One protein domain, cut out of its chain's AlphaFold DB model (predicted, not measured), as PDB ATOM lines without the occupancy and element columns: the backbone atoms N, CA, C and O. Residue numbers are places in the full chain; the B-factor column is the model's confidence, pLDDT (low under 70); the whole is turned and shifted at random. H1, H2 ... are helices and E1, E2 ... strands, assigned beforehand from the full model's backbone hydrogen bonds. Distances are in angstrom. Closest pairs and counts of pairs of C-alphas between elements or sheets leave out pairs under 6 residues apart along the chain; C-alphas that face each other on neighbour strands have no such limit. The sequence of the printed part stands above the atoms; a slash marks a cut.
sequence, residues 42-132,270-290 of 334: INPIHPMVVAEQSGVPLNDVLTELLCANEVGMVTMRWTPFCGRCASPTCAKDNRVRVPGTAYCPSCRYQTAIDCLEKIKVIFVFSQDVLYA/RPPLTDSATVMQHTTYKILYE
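What this domain is: This is residues 42 to 132 and 270 to 290 of the 334 residues of the protein "Hypothetical protein" of Grammatophora oceanica (UniProt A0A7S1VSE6). A long two-stranded ribbon, E1 and E4, runs through the middle, with H2 and H3 over one face and H4 beyond them. H1 packs on H2, and a loop-rich head with the small hairpin E2 and E3 lies past the end where E1 ends and E4 begins. The printed part has 112 residues, with four named helices and four named strands in the order H1 H2 E1 E2 E3 E4 H3 H4; E1 and E4 make one antiparallel sheet, E2 and E3 another, and the class is mixed, helices and strands, with 53 residues, under half, in named elements. The whole is compact, radius of gyration of the C-alphas 13.8 A, spanning 35 by 32 by 27 A.

How they stand to each other: Start at H1, residues 47 to 54; it touches H2, residues 58 to 70, at a steep tilt of 61 degrees, the closest C-alphas being Ala 51 and Leu 58, 5.2 A apart. Next find E1, residues 74 to 80, antiparallel to E4, residues 119 to 125, with N 77 and O 122 2.8 A apart, within hydrogen-bond range. E2, residues 101 to 103, and E3, residues 110 to 112, form a hairpin, with N 111 and O 102 2.9 A apart. After the cut, H3, residues 276 to 281, comes nearest E4 at the C-alphas of Lys 120 and Ser 276, 5.6 A. H4, residues 283 to 288, touches H2 the same way at a shallow tilt of 2 degrees, closest C-alphas Thr 63 and Thr 284, 6.0 A. In the four helices every O i to N i+4 pair is within hydrogen-bond range.

Where its parts are: Find C-alpha 47 at (120.263, 118.607, 222.288), where H1 begins. H2 measures 18.3 A, E1 19.0 A and E4 19.5 A. H4 ends at C-alpha 288, (130.269, 111.809, 209.447).

The domain as a whole: The farthest C-alphas, Cys 107 and Ile 287, are 38.1 A apart. Residues 133 to 269 are not printed, and C-alphas 132 and 270 stand 23.4 A apart across the cut. The link E1 to E2 is long, 20 residues. Residues 42 to 43 and 126 to 132 have pLDDT under 70.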
ATOM      1  N   ILE A  42     111.808 115.335 224.632       57.28
ATOM      2  CA  ILE A  42     112.518 114.314 223.856       57.28
ATOM      3  C   ILE A  42     112.019 114.236 222.405       57.28
ATOM      4  O   ILE A  42     112.621 113.533 221.612       57.28
ATOM      5  N   ASN A  43     110.947 114.913 221.980       61.00
ATOM      6  CA  ASN A  43     110.622 114.940 220.545       61.00
ATOM      7  C   ASN A  43     109.807 116.191 220.152       61.00
ATOM      8  O   ASN A  43     108.666 116.324 220.598       61.00
ATOM      9  N   PRO A  44     110.353 117.080 219.304       73.88
ATOM     10  CA  PRO A  44     111.716 117.026 218.773       73.88
ATOM     11  C   PRO A  44     112.769 117.031 219.888       73.88
ATOM     12  O   PRO A  44     112.649 117.751 220.874       73.88
ATOM     13  N   ILE A  45     113.788 116.185 219.737       81.56
ATOM     14  CA  ILE A  45     114.935 116.131 220.633       81.56
ATOM     15  C   ILE A  45     115.707 117.434 220.435       81.56
ATOM     16  O   ILE A  45     116.259 117.701 219.360       81.56
ATOM     17  N   HIS A  46     115.751 118.238 221.490       84.88
ATOM     18  CA  HIS A  46     116.556 119.447 221.554       84.88
ATOM     19  C   HIS A  46     117.853 119.127 222.311       84.88
ATOM     20  O   HIS A  46     117.786 118.929 223.525       84.88
ATOM     21  N   PRO A  47     119.030 119.082 221.650       90.06
ATOM     22  CA  PRO A  47     120.263 118.607 222.288       90.06
ATOM     23  C   PRO A  47     120.607 119.352 223.580       90.06
ATOM     24  O   PRO A  47     120.978 118.738 224.574       90.06
ATOM     25  N   MET A  48     120.416 120.674 223.597       89.31
ATOM     26  CA  MET A  48     120.680 121.502 224.776       89.31
ATOM     27  C   MET A  48     119.730 121.222 225.944       89.31
ATOM     28  O   MET A  48     120.176 121.179 227.085       89.31
ATOM     29  N   VAL A  49     118.453 120.947 225.662       83.69
ATOM     30  CA  VAL A  49     117.474 120.560 226.691       83.69
ATOM     31  C   VAL A  49     117.823 119.189 227.266       83.69
ATOM     32  O   VAL A  49     117.776 119.001 228.477       83.69
ATOM     33  N   VAL A  50     118.220 118.234 226.416       84.56
ATOM     34  CA  VAL A  50     118.667 116.908 226.868       84.56
ATOM     35  C   VAL A  50     119.915 117.021 227.740       84.56
ATOM     36  O   VAL A  50     119.964 116.405 228.802       84.56
ATOM     37  N   ALA A  51     120.899 117.824 227.331       89.56
ATOM     38  CA  ALA A  51     122.114 118.070 228.104       89.56
ATOM     39  C   ALA A  51     121.798 118.661 229.489       89.56
ATOM     40  O   ALA A  51     122.254 118.139 230.504       89.56
ATOM     41  N   GLU A  52     120.947 119.690 229.545       86.12
ATOM     42  CA  GLU A  52     120.524 120.328 230.796       86.12
ATOM     43  C   GLU A  52     119.802 119.346 231.733       86.12
ATOM     44  O   GLU A  52     120.124 119.263 232.916       86.12
ATOM     45  N   GLN A  53     118.853 118.564 231.209       82.94
ATOM     46  CA  GLN A  53     118.047 117.644 232.018       82.94
ATOM     47  C   GLN A  53     118.816 116.412 232.497       82.94
ATOM     48  O   GLN A  53     118.544 115.902 233.582       82.94
ATOM     49  N   SER A  54     119.743 115.906 231.683       83.62
ATOM     50  CA  SER A  54     120.527 114.708 232.004       83.62
ATOM     51  C   SER A  54     121.819 115.009 232.765       83.62
ATOM     52  O   SER A  54     122.413 114.095 233.334       83.62
ATOM     53  N   GLY A  55     122.275 116.265 232.763       89.50
ATOM     54  CA  GLY A  55     123.596 116.650 233.262       89.50
ATOM     55  C   GLY A  55     124.755 116.164 232.380       89.50
ATOM     56  O   GLY A  55     125.913 116.296 232.775       89.50
ATOM     57  N   VAL A  56     124.465 115.595 231.206       93.44
ATOM     58  CA  VAL A  56     125.470 115.147 230.236       93.44
ATOM     59  C   VAL A  56     125.968 116.353 229.430       93.44
ATOM     60  O   VAL A  56     125.148 117.168 228.996       93.44
ATOM     61  N   PRO A  57     127.285 116.497 229.185       96.56
ATOM     62  CA  PRO A  57     127.812 117.577 228.356       96.56
ATOM     63  C   PRO A  57     127.161 117.629 226.968       96.56
ATOM     64  O   PRO A  57     126.980 116.604 226.313       96.56
ATOM     65  N   LEU A  58     126.872 118.840 226.475       94.62
ATOM     66  CA  LEU A  58     126.235 119.039 225.165       94.62
ATOM     67  C   LEU A  58     126.995 118.352 224.019       94.62
ATOM     68  O   LEU A  58     126.361 117.809 223.120       94.62
ATOM     69  N   ASN A  59     128.330 118.348 224.051       96.50
ATOM     70  CA  ASN A  59     129.145 117.669 223.035       96.50
ATOM     71  C   ASN A  59     128.922 116.149 223.023       96.50
ATOM     72  O   ASN A  59     128.848 115.545 221.955       96.50
ATOM     73  N   ASP A  60     128.755 115.528 224.188       96.75
ATOM     74  CA  ASP A  60     128.509 114.087 224.274       96.75
ATOM     75  C   ASP A  60     127.094 113.772 223.769       96.75
ATOM     76  O   ASP A  60     126.910 112.881 222.943       96.75
ATOM     77  N   VAL A  61     126.101 114.587 224.152       94.69
ATOM     78  CA  VAL A  61     124.729 114.484 223.622       94.69
ATOM     79  C   VAL A  61     124.703 114.638 222.098       94.69
ATOM     80  O   VAL A  61     124.048 113.859 221.407       94.69
ATOM     81  N   LEU A  62     125.413 115.630 221.552       96.31
ATOM     82  CA  LEU A  62     125.513 115.831 220.107       96.31
ATOM     83  C   LEU A  62     126.208 114.657 219.419       96.31
ATOM     84  O   LEU A  62     125.752 114.241 218.359       96.31
ATOM     85  N   THR A  63     127.263 114.101 220.016       97.38
ATOM     86  CA  THR A  63     127.944 112.908 219.493       97.38
ATOM     87  C   THR A  63     126.967 111.748 219.340       97.38
ATOM     88  O   THR A  63     126.838 111.210 218.240       97.38
ATOM     89  N   GLU A  64     126.224 111.419 220.398       96.19
ATOM     90  CA  GLU A  64     125.249 110.325 220.382       96.19
ATOM     91  C   GLU A  64     124.131 110.566 219.360       96.19
ATOM     92  O   GLU A  64     123.791 109.671 218.588       96.19
ATOM     93  N   LEU A  65     123.589 111.787 219.281       94.50
ATOM     94  CA  LEU A  65     122.518 112.115 218.334       94.50
ATOM     95  C   LEU A  65     122.982 112.102 216.873       94.50
ATOM     96  O   LEU A  65     122.225 111.686 215.995       94.50
ATOM     97  N   LEU A  66     124.214 112.531 216.593       95.81
ATOM     98  CA  LEU A  66     124.790 112.489 215.247       95.81
ATOM     99  C   LEU A  66     125.057 111.047 214.800       95.81
ATOM    100  O   LEU A  66     124.727 110.705 213.665       95.81
ATOM    101  N   CYS A  67     125.577 110.199 215.691       94.12
ATOM    102  CA  CYS A  67     125.727 108.765 215.441       94.12
ATOM    103  C   CYS A  67     124.364 108.083 215.251       94.12
ATOM    104  O   CYS A  67     124.188 107.317 214.308       94.12
ATOM    105  N   ALA A  68     123.377 108.405 216.093       90.75
ATOM    106  CA  ALA A  68     122.009 107.902 215.975       90.75
ATOM    107  C   ALA A  68     121.342 108.330 214.657       90.75
ATOM    108  O   ALA A  68     120.556 107.567 214.093       90.75
ATOM    109  N   ASN A  69     121.644 109.534 214.157       92.44
ATOM    110  CA  ASN A  69     121.173 109.993 212.852       92.44
ATOM    111  C   ASN A  69     121.770 109.160 211.714       92.44
ATOM    112  O   ASN A  69     121.041 108.741 210.820       92.44
ATOM    113  N   GLU A  70     123.073 108.885 211.777       92.06
ATOM    114  CA  GLU A  70     123.782 108.098 210.763       92.06
ATOM    115  C   GLU A  70     123.238 106.668 210.648       92.06
ATOM    116  O   GLU A  70     123.050 106.150 209.550       92.06
ATOM    117  N   VAL A  71     122.899 106.041 211.778       89.94
ATOM    118  CA  VAL A  71     122.308 104.690 211.790       89.94
ATOM    119  C   VAL A  71     120.784 104.681 211.588       89.94
ATOM    120  O   VAL A  71     120.160 103.626 211.679       89.94
ATOM    121  N   GLY A  72     120.165 105.838 211.327       84.88
ATOM    122  CA  GLY A  72     118.738 105.961 211.007       84.88
ATOM    123  C   GLY A  72     117.773 105.856 212.196       84.88
ATOM    124  O   GLY A  72     116.570 105.688 211.995       84.88
ATOM    125  N   MET A  73     118.258 105.965 213.437       82.31
ATOM    126  CA  MET A  73     117.403 105.966 214.636       82.31
ATOM    127  C   MET A  73     116.696 107.308 214.849       82.31
ATOM    128  O   MET A  73     115.570 107.363 215.352       82.31
ATOM    129  N   VAL A  74     117.354 108.399 214.463       87.12
ATOM    130  CA  VAL A  74     116.793 109.752 214.465       87.12
ATOM    131  C   VAL A  74     117.038 110.418 213.112       87.12
ATOM    132  O   VAL A  74     117.810 109.937 212.294       87.12
ATOM    133  N   THR A  75     116.364 111.533 212.863       87.12
ATOM    134  CA  THR A  75     116.552 112.395 211.701       87.12
ATOM    135  C   THR A  75     116.885 113.801 212.175       87.12
ATOM    136  O   THR A  75     116.082 114.444 212.855       87.12
ATOM    137  N   MET A  76     118.055 114.293 211.789       91.38
ATOM    138  CA  MET A  76     118.500 115.663 211.993       91.38
ATOM    139  C   MET A  76     117.733 116.603 211.055       91.38
ATOM    140  O   MET A  76     117.662 116.388 209.845       91.38
ATOM    141  N   ARG A  77     117.155 117.669 211.609       89.69
ATOM    142  CA  ARG A  77     116.374 118.666 210.872       89.69
ATOM    143  C   ARG A  77     116.914 120.068 211.123       89.69
ATOM    144  O   ARG A  77     117.071 120.502 212.263       89.69
ATOM    145  N   TRP A  78     117.098 120.808 210.037       90.75
ATOM    146  CA  TRP A  78     117.466 122.221 210.031       90.75
ATOM    147  C   TRP A  78     116.202 123.065 210.038       90.75
ATOM    148  O   TRP A  78     115.372 122.973 209.128       90.75
ATOM    149  N   THR A  79     116.049 123.866 211.083       88.62
ATOM    150  CA  THR A  79     114.775 124.488 211.422       88.62
ATOM    151  C   THR A  79     114.996 125.963 211.724       88.62
ATOM    152  O   THR A  79     115.490 126.291 212.800       88.62
ATOM    153  N   PRO A  80     114.661 126.885 210.814       88.94
ATOM    154  CA  PRO A  80     114.709 128.305 211.118       88.94
ATOM    155  C   PRO A  80     113.586 128.686 212.079       88.94
ATOM    156  O   PRO A  80     112.454 128.207 211.957       88.94
ATOM    157  N   PHE A  81     113.891 129.571 213.021       83.81
ATOM    158  CA  PHE A  81     112.938 130.009 214.037       83.81
ATOM    159  C   PHE A  81     112.458 131.426 213.769       83.81
ATOM    160  O   PHE A  81     113.230 132.318 213.430       83.81
ATOM    161  N   CYS A  82     111.162 131.643 213.955       84.38
ATOM    162  CA  CYS A  82     110.559 132.952 213.815       84.38
ATOM    163  C   CYS A  82     111.080 133.911 214.892       84.38
ATOM    164  O   CYS A  82     110.918 133.652 216.085       84.38
ATOM    165  N   GLY A  83     111.601 135.069 214.479       83.31
ATOM    166  CA  GLY A  83     112.115 136.088 215.405       83.31
ATOM    167  C   GLY A  83     111.061 136.690 216.350       83.31
ATOM    168  O   GLY A  83     111.419 137.239 217.393       83.31
ATOM    169  N   ARG A  84     109.767 136.562 216.021       84.12
ATOM    170  CA  ARG A  84     108.645 137.082 216.823       84.12
ATOM    171  C   ARG A  84     108.135 136.081 217.860       84.12
ATOM    172  O   ARG A  84     108.008 136.421 219.031       84.12
ATOM    173  N   CYS A  85     107.807 134.875 217.414       76.69
ATOM    174  CA  CYS A  85     107.078 133.885 218.214       76.69
ATOM    175  C   CYS A  85     107.916 132.666 218.605       76.69
ATOM    176  O   CYS A  85     107.374 131.724 219.175       76.69
ATOM    177  N   ALA A  86     109.199 132.634 218.217       78.81
ATOM    178  CA  ALA A  86     110.090 131.487 218.396       78.81
ATOM    179  C   ALA A  86     109.485 130.159 217.898       78.81
ATOM    180  O   ALA A  86     109.834 129.085 218.375       78.81
ATOM    181  N   SER A  87     108.564 130.229 216.934       77.81
ATOM    182  CA  SER A  87     108.022 129.046 216.275       77.81
ATOM    183  C   SER A  87     108.849 128.733 215.044       77.81
ATOM    184  O   SER A  87     109.216 129.651 214.302       77.81
ATOM    185  N   PRO A  88     109.075 127.459 214.763       79.12
ATOM    186  CA  PRO A  88     109.640 127.003 213.508       79.12
ATOM    187  C   PRO A  88     108.871 127.495 212.305       79.12
ATOM    188  O   PRO A  88     107.645 127.424 212.249       79.12
ATOM    189  N   THR A  89     109.612 128.026 211.343       82.19
ATOM    190  CA  THR A  89     109.045 128.491 210.079       82.19
ATOM    191  C   THR A  89     108.960 127.348 209.074       82.19
ATOM    192  O   THR A  89     107.991 127.246 208.330       82.19
ATOM    193  N   CYS A  90     109.951 126.457 209.083       83.12
ATOM    194  CA  CYS A  90     109.973 125.203 208.345       83.12
ATOM    195  C   CYS A  90     111.006 124.250 208.964       83.12
ATOM    196  O   CYS A  90     111.848 124.680 209.747       83.12
ATOM    197  N   ALA A  91     110.961 122.972 208.593       84.25
ATOM    198  CA  ALA A  91     111.989 121.989 208.929       84.25
ATOM    199  C   ALA A  91     112.479 121.316 207.642       84.25
ATOM    200  O   ALA A  91     111.670 120.944 206.786       84.25
ATOM    201  N   LYS A  92     113.796 121.181 207.477       86.75
ATOM    202  CA  LYS A  92     114.428 120.601 206.283       86.75
ATOM    203  C   LYS A  92     115.412 119.509 206.681       86.75
ATOM    204  O   LYS A  92     116.158 119.684 207.633       86.75
ATOM    205  N   ASP A  93     115.447 118.416 205.925       84.56
ATOM    206  CA  ASP A  93     116.457 117.352 206.091       84.56
ATOM    207  C   ASP A  93     117.857 117.806 205.673       84.56
ATOM    208  O   ASP A  93     118.867 117.328 206.174       84.56
ATOM    209  N   ASN A  94     117.921 118.769 204.755       84.12
ATOM    210  CA  ASN A  94     119.168 119.311 204.244       84.12
ATOM    211  C   ASN A  94     119.181 120.829 204.422       84.12
ATOM    212  O   ASN A  94     118.246 121.519 204.001       84.12
ATOM    213  N   ARG A  95     120.266 121.338 205.009       85.62
ATOM    214  CA  ARG A  95     120.503 122.761 205.256       85.62
ATOM    215  C   ARG A  95     120.425 123.603 203.984       85.62
ATOM    216  O   ARG A  95     119.865 124.686 204.026       85.62
ATOM    217  N   VAL A  96     120.905 123.100 202.845       83.94
ATOM    218  CA  VAL A  96     120.870 123.807 201.548       83.94
ATOM    219  C   VAL A  96     119.433 124.109 201.099       83.94
ATOM    220  O   VAL A  96     119.185 125.041 200.343       83.94
ATOM    221  N   ARG A  97     118.447 123.354 201.600       86.06
ATOM    222  CA  ARG A  97     117.021 123.578 201.315       86.06
ATOM    223  C   ARG A  97     116.362 124.587 202.259       86.06
ATOM    224  O   ARG A  97     115.148 124.794 202.159       86.06
ATOM    225  N   VAL A  98     117.108 125.158 203.205       87.56
ATOM    226  CA  VAL A  98     116.624 126.240 204.064       87.56
ATOM    227  C   VAL A  98     116.577 127.523 203.229       87.56
ATOM    228  O   VAL A  98     117.604 127.933 202.696       87.56
ATOM    229  N   PRO A  99     115.404 128.160 203.073       88.94
ATOM    230  CA  PRO A  99     115.296 129.378 202.279       88.94
ATOM    231  C   PRO A  99     115.922 130.569 203.020       88.94
ATOM    232  O   PRO A  99     115.912 130.603 204.247       88.94
ATOM    233  N   GLY A 100     116.377 131.591 202.289       89.69
ATOM    234  CA  GLY A 100     116.859 132.845 202.893       89.69
ATOM    235  C   GLY A 100     115.759 133.674 203.574       89.69
ATOM    236  O   GLY A 100     116.044 134.569 204.362       89.69
ATOM    237  N   THR A 101     114.480 133.380 203.307       92.19
ATOM    238  CA  THR A 101     113.337 133.938 204.047       92.19
ATOM    239  C   THR A 101     112.231 132.894 204.207       92.19
ATOM    240  O   THR A 101     112.052 132.034 203.346       92.19
ATOM    241  N   ALA A 102     111.467 132.957 205.300       89.00
ATOM    242  CA  ALA A 102     110.315 132.078 205.514       89.00
ATOM    243  C   ALA A 102     109.199 132.770 206.306       89.00
ATOM    244  O   ALA A 102     109.460 133.484 207.278       89.00
ATOM    245  N   TYR A 103     107.944 132.525 205.922       87.12
ATOM    246  CA  TYR A 103     106.780 132.938 206.704       87.12
ATOM    247  C   TYR A 103     106.536 131.956 207.845       87.12
ATOM    248  O   TYR A 103     106.468 130.747 207.638       87.12
ATOM    249  N   CYS A 104     106.369 132.478 209.057       81.38
ATOM    250  CA  CYS A 104     105.979 131.661 210.192       81.38
ATOM    251  C   CYS A 104     104.545 131.128 210.005       81.38
ATOM    252  O   CYS A 104     103.629 131.939 209.846       81.38
ATOM    253  N   PRO A 105     104.305 129.808 210.088       70.25
ATOM    254  CA  PRO A 105     102.960 129.253 209.964       70.25
ATOM    255  C   PRO A 105     102.041 129.719 211.101       70.25
ATOM    256  O   PRO A 105     100.852 129.915 210.881       70.25
ATOM    257  N   SER A 106     102.601 129.977 212.290       70.88
ATOM    258  CA  SER A 106     101.840 130.377 213.478       70.88
ATOM    259  C   SER A 106     101.440 131.850 213.488       70.88
ATOM    260  O   SER A 106     100.283 132.164 213.713       70.88
ATOM    261  N   CYS A 107     102.384 132.773 213.271       76.56
ATOM    262  CA  CYS A 107     102.113 134.214 213.406       76.56
ATOM    263  C   CYS A 107     102.187 134.994 212.090       76.56
ATOM    264  O   CYS A 107     102.090 136.219 212.105       76.56
ATOM    265  N   ARG A 108     102.419 134.302 210.963       82.38
ATOM    266  CA  ARG A 108     102.574 134.874 209.611       82.38
ATOM    267  C   ARG A 108     103.686 135.920 209.474       82.38
ATOM    268  O   ARG A 108     103.816 136.539 208.428       82.38
ATOM    269  N   TYR A 109     104.527 136.089 210.493       86.38
ATOM    270  CA  TYR A 109     105.686 136.970 210.438       86.38
ATOM    271  C   TYR A 109     106.737 136.404 209.479       86.38
ATOM    272  O   TYR A 109     107.126 135.237 209.598       86.38
ATOM    273  N   GLN A 110     107.200 137.231 208.543       92.62
ATOM    274  CA  GLN A 110     108.293 136.882 207.645       92.62
ATOM    275  C   GLN A 110     109.619 137.020 208.387       92.62
ATOM    276  O   GLN A 110     109.934 138.075 208.926       92.62
ATOM    277  N   THR A 111     110.393 135.941 208.432       87.88
ATOM    278  CA  THR A 111     111.713 135.923 209.065       87.88
ATOM    279  C   THR A 111     112.786 135.835 207.991       87.88
ATOM    280  O   THR A 111     112.736 134.931 207.155       87.88
ATOM    281  N   ALA A 112     113.741 136.765 208.019       91.06
ATOM    282  CA  ALA A 112     114.971 136.680 207.239       91.06
ATOM    283  C   ALA A 112     115.948 135.707 207.912       91.06
ATOM    284  O   ALA A 112     116.177 135.788 209.122       91.06
ATOM    285  N   ILE A 113     116.487 134.784 207.121       88.88
ATOM    286  CA  ILE A 113     117.400 133.711 207.518       88.88
ATOM    287  C   ILE A 113     118.720 133.997 206.801       88.88
ATOM    288  O   ILE A 113     119.003 133.482 205.725       88.88
ATOM    289  N   ASP A 114     119.472 134.917 207.383       81.88
ATOM    290  CA  ASP A 114     120.714 135.491 206.861       81.88
ATOM    291  C   ASP A 114     121.968 134.898 207.527       81.88
ATOM    292  O   ASP A 114     123.070 135.117 207.035       81.88
ATOM    293  N   CYS A 115     121.817 134.128 208.611       77.81
ATOM    294  CA  CYS A 115     122.929 133.547 209.364       77.81
ATOM    295  C   CYS A 115     122.605 132.165 209.975       77.81
ATOM    296  O   CYS A 115     121.442 131.747 210.056       77.81
ATOM    297  N   LEU A 116     123.644 131.438 210.411       83.06
ATOM    298  CA  LEU A 116     123.539 130.083 210.981       83.06
ATOM    299  C   LEU A 116     122.863 130.070 212.354       83.06
ATOM    300  O   LEU A 116     122.172 129.113 212.706       83.06
ATOM    301  N   GLU A 117     122.996 131.143 213.118       82.75
ATOM    302  CA  GLU A 117     122.460 131.283 214.472       82.75
ATOM    303  C   GLU A 117     120.924 131.291 214.468       82.75
ATOM    304  O   GLU A 117     120.285 130.875 215.443       82.75
ATOM    305  N   LYS A 118     120.318 131.716 213.350       83.06
ATOM    306  CA  LYS A 118     118.864 131.697 213.124       83.06
ATOM    307  C   LYS A 118     118.331 130.329 212.697       83.06
ATOM    308  O   LYS A 118     117.116 130.114 212.743       83.06
ATOM    309  N   ILE A 119     119.208 129.401 212.313       88.06
ATOM    310  CA  ILE A 119     118.861 128.017 211.987       88.06
ATOM    311  C   ILE A 119     119.158 127.161 213.213       88.06
ATOM    312  O   ILE A 119     120.306 127.015 213.623       88.06
ATOM    313  N   LYS A 120     118.120 126.578 213.804       90.06
ATOM    314  CA  LYS A 120     118.256 125.653 214.928       90.06
ATOM    315  C   LYS A 120     118.255 124.217 214.432       90.06
ATOM    316  O   LYS A 120     117.594 123.894 213.441       90.06
ATOM    317  N   VAL A 121     118.994 123.364 215.125       89.12
ATOM    318  CA  VAL A 121     119.073 121.937 214.823       89.12
ATOM    319  C   VAL A 121     118.251 121.177 215.845       89.12
ATOM    320  O   VAL A 121     118.387 121.368 217.053       89.12
ATOM    321  N   ILE A 122     117.377 120.320 215.338       88.06
ATOM    322  CA  ILE A 122     116.568 119.409 216.140       88.06
ATOM    323  C   ILE A 122     116.743 117.997 215.597       88.06
ATOM    324  O   ILE A 122     116.986 117.825 214.401       88.06
ATOM    325  N   PHE A 123     116.582 116.991 216.449       87.56
ATOM    326  CA  PHE A 123     116.528 115.596 216.020       87.56
ATOM    327  C   PHE A 123     115.120 115.060 216.251       87.56
ATOM    328  O   PHE A 123     114.464 115.404 217.227       87.56
ATOM    329  N   VAL A 124     114.624 114.248 215.332       81.94
ATOM    330  CA  VAL A 124     113.291 113.642 215.421       81.94
ATOM    331  C   VAL A 124     113.483 112.140 215.366       81.94
ATOM    332  O   VAL A 124     114.219 111.674 214.505       81.94
ATOM    333  N   PHE A 125     112.859 111.370 216.253       74.69
ATOM    334  CA  PHE A 125     112.901 109.909 216.135       74.69
ATOM    335  C   PHE A 125     112.395 109.452 214.765       74.69
ATOM    336  O   PHE A 125     111.484 110.066 214.199       74.69
ATOM    337  N   SER A 126     112.985 108.384 214.226       66.88
ATOM    338  CA  SER A 126     112.480 107.787 212.995       66.88
ATOM    339  C   SER A 126     111.017 107.363 213.169       66.88
ATOM    340  O   SER A 126     110.536 107.111 214.281       66.88
ATOM    341  N   GLN A 127     110.287 107.317 212.053       55.94
ATOM    342  CA  GLN A 127     108.863 106.967 212.036       55.94
ATOM    343  C   GLN A 127     108.587 105.602 212.689       55.94
ATOM    344  O   GLN A 127     107.529 105.421 213.291       55.94
ATOM    345  N   ASP A 128     109.565 104.699 212.646       48.50
ATOM    346  CA  ASP A 128     109.498 103.366 213.243       48.50
ATOM    347  C   ASP A 128     109.661 103.376 214.776       48.50
ATOM    348  O   ASP A 128     109.265 102.421 215.441       48.50
ATOM    349  N   VAL A 129     110.220 104.448 215.355       46.88
ATOM    350  CA  VAL A 129     110.499 104.551 216.796       46.88
ATOM    351  C   VAL A 129     109.390 105.285 217.553       46.88
ATOM    352  O   VAL A 129     109.047 104.851 218.649       46.88
ATOM    353  N   LEU A 130     108.783 106.357 217.022       47.53
ATOM    354  CA  LEU A 130     107.650 107.031 217.687       47.53
ATOM    355  C   LEU A 130     106.951 108.050 216.768       47.53
ATOM    356  O   LEU A 130     107.353 109.208 216.666       47.53
ATOM    357  N   TYR A 131     105.837 107.644 216.152       40.53
ATOM    358  CA  TYR A 131     105.047 108.476 215.228       40.53
ATOM    359  C   TYR A 131     104.193 109.576 215.909       40.53
ATOM    360  O   TYR A 131     103.477 110.304 215.236       40.53
ATOM    361  N   ALA A 132     104.251 109.756 217.234       43.38
ATOM    362  CA  ALA A 132     103.264 110.575 217.959       43.38
ATOM    363  C   ALA A 132     103.682 112.024 218.297       43.38
ATOM    364  O   ALA A 132     102.927 112.727 218.964       43.38
ATOM    365  N   ARG A 270     112.166 131.881 225.468       79.38
ATOM    366  CA  ARG A 270     112.495 131.070 224.294       79.38
ATOM    367  C   ARG A 270     113.327 129.865 224.722       79.38
ATOM    368  O   ARG A 270     114.271 130.028 225.492       79.38
ATOM    369  N   PRO A 271     113.022 128.660 224.208       70.94
ATOM    370  CA  PRO A 271     113.826 127.492 224.522       70.94
ATOM    371  C   PRO A 271     115.277 127.726 224.072       70.94
ATOM    372  O   PRO A 271     115.499 128.254 222.974       70.94
ATOM    373  N   PRO A 272     116.269 127.336 224.887       76.75
ATOM    374  CA  PRO A 272     117.662 127.404 224.493       76.75
ATOM    375  C   PRO A 272     117.909 126.288 223.471       76.75
ATOM    376  O   PRO A 272     117.913 125.100 223.787       76.75
ATOM    377  N   LEU A 273     118.024 126.664 222.198       83.88
ATOM    378  CA  LEU A 273     118.133 125.722 221.086       83.88
ATOM    379  C   LEU A 273     119.518 125.755 220.465       83.88
ATOM    380  O   LEU A 273     120.051 126.833 220.196       83.88
ATOM    381  N   THR A 274     120.059 124.569 220.190       89.50
ATOM    382  CA  THR A 274     121.353 124.406 219.528       89.50
ATOM    383  C   THR A 274     121.276 124.987 218.119       89.50
ATOM    384  O   THR A 274     120.430 124.584 217.315       89.50
ATOM    385  N   ASP A 275     122.114 125.975 217.826       91.69
ATOM    386  CA  ASP A 275     122.220 126.545 216.488       91.69
ATOM    387  C   ASP A 275     123.007 125.643 215.530       91.69
ATOM    388  O   ASP A 275     123.713 124.709 215.915       91.69
ATOM    389  N   SER A 276     122.849 125.928 214.240       90.62
ATOM    390  CA  SER A 276     123.524 125.191 213.179       90.62
ATOM    391  C   SER A 276     125.041 125.367 213.193       90.62
ATOM    392  O   SER A 276     125.739 124.413 212.858       90.62
ATOM    393  N   ALA A 277     125.558 126.522 213.624       90.56
ATOM    394  CA  ALA A 277     126.996 126.768 213.716       90.56
ATOM    395  C   ALA A 277     127.660 125.797 214.705       90.56
ATOM    396  O   ALA A 277     128.628 125.124 214.351       90.56
ATOM    397  N   THR A 278     127.071 125.641 215.892       93.25
ATOM    398  CA  THR A 278     127.517 124.715 216.941       93.25
ATOM    399  C   THR A 278     127.579 123.279 216.425       93.25
ATOM    400  O   THR A 278     128.588 122.595 216.598       93.25
ATOM    401  N   VAL A 279     126.529 122.816 215.737       92.94
ATOM    402  CA  VAL A 279     126.491 121.451 215.186       92.94
ATOM    403  C   VAL A 279     127.517 121.263 214.071       92.94
ATOM    404  O   VAL A 279     128.223 120.261 214.059       92.94
ATOM    405  N   MET A 280     127.654 122.226 213.158       90.12
ATOM    406  CA  MET A 280     128.596 122.135 212.036       90.12
ATOM    407  C   MET A 280     130.065 122.156 212.481       90.12
ATOM    408  O   MET A 280     130.929 121.573 211.825       90.12
ATOM    409  N   GLN A 281     130.369 122.834 213.587       91.19
ATOM    410  CA  GLN A 281     131.719 122.878 214.141       91.19
ATOM    411  C   GLN A 281     132.086 121.612 214.928       91.19
ATOM    412  O   GLN A 281     133.282 121.358 215.115       91.19
ATOM    413  N   HIS A 282     131.094 120.807 215.321       94.69
ATOM    414  CA  HIS A 282     131.266 119.585 216.097       94.69
ATOM    415  C   HIS A 282     132.105 118.532 215.349       94.69
ATOM    416  O   HIS A 282     131.859 118.228 214.180       94.69
ATOM    417  N   THR A 283     133.080 117.924 216.031       95.38
ATOM    418  CA  THR A 283     134.036 116.977 215.424       95.38
ATOM    419  C   THR A 283     133.339 115.785 214.766       95.38
ATOM    420  O   THR A 283     133.621 115.472 213.613       95.38
ATOM    421  N   THR A 284     132.364 115.170 215.443       95.31
ATOM    422  CA  THR A 284     131.584 114.048 214.888       95.31
ATOM    423  C   THR A 284     130.794 114.451 213.644       95.31
ATOM    424  O   THR A 284     130.690 113.661 212.715       95.31
ATOM    425  N   TYR A 285     130.286 115.689 213.576       94.00
ATOM    426  CA  TYR A 285     129.593 116.162 212.378       94.00
ATOM    427  C   TYR A 285     130.570 116.254 211.203       94.00
ATOM    428  O   TYR A 285     130.286 115.760 210.117       94.00
ATOM    429  N   LYS A 286     131.750 116.844 211.430       92.38
ATOM    430  CA  LYS A 286     132.788 116.970 210.399       92.38
ATOM    431  C   LYS A 286     133.241 115.615 209.860       92.38
ATOM    432  O   LYS A 286     133.466 115.520 208.666       92.38
ATOM    433  N   ILE A 287     133.340 114.601 210.722       93.00
ATOM    434  CA  ILE A 287     133.726 113.235 210.339       93.00
ATOM    435  C   ILE A 287     132.613 112.543 209.545       93.00
ATOM    436  O   ILE A 287     132.875 111.971 208.494       93.00
ATOM    437  N   LEU A 288     131.373 112.569 210.046       91.12
ATOM    438  CA  LEU A 288     130.269 111.809 209.447       91.12
ATOM    439  C   LEU A 288     129.740 112.437 208.153       91.12
ATOM    440  O   LEU A 288     129.321 111.724 207.248       91.12
ATOM    441  N   TYR A 289     129.767 113.765 208.053       87.00
ATOM    442  CA  TYR A 289     129.196 114.504 206.924       87.00
ATOM    443  C   TYR A 289     130.278 115.158 206.050       87.00
ATOM    444  O   TYR A 289     129.985 116.090 205.290       87.00
ATOM    445  N   GLU A 290     131.524 114.680 206.136       74.94
ATOM    446  CA  GLU A 290     132.639 115.145 205.308       74.94
ATOM    447  C   GLU A 290     132.274 115.050 203.815       74.94
ATOM    448  O   GLU A 290     131.795 114.027 203.332       74.94
TER     449      GLU A 290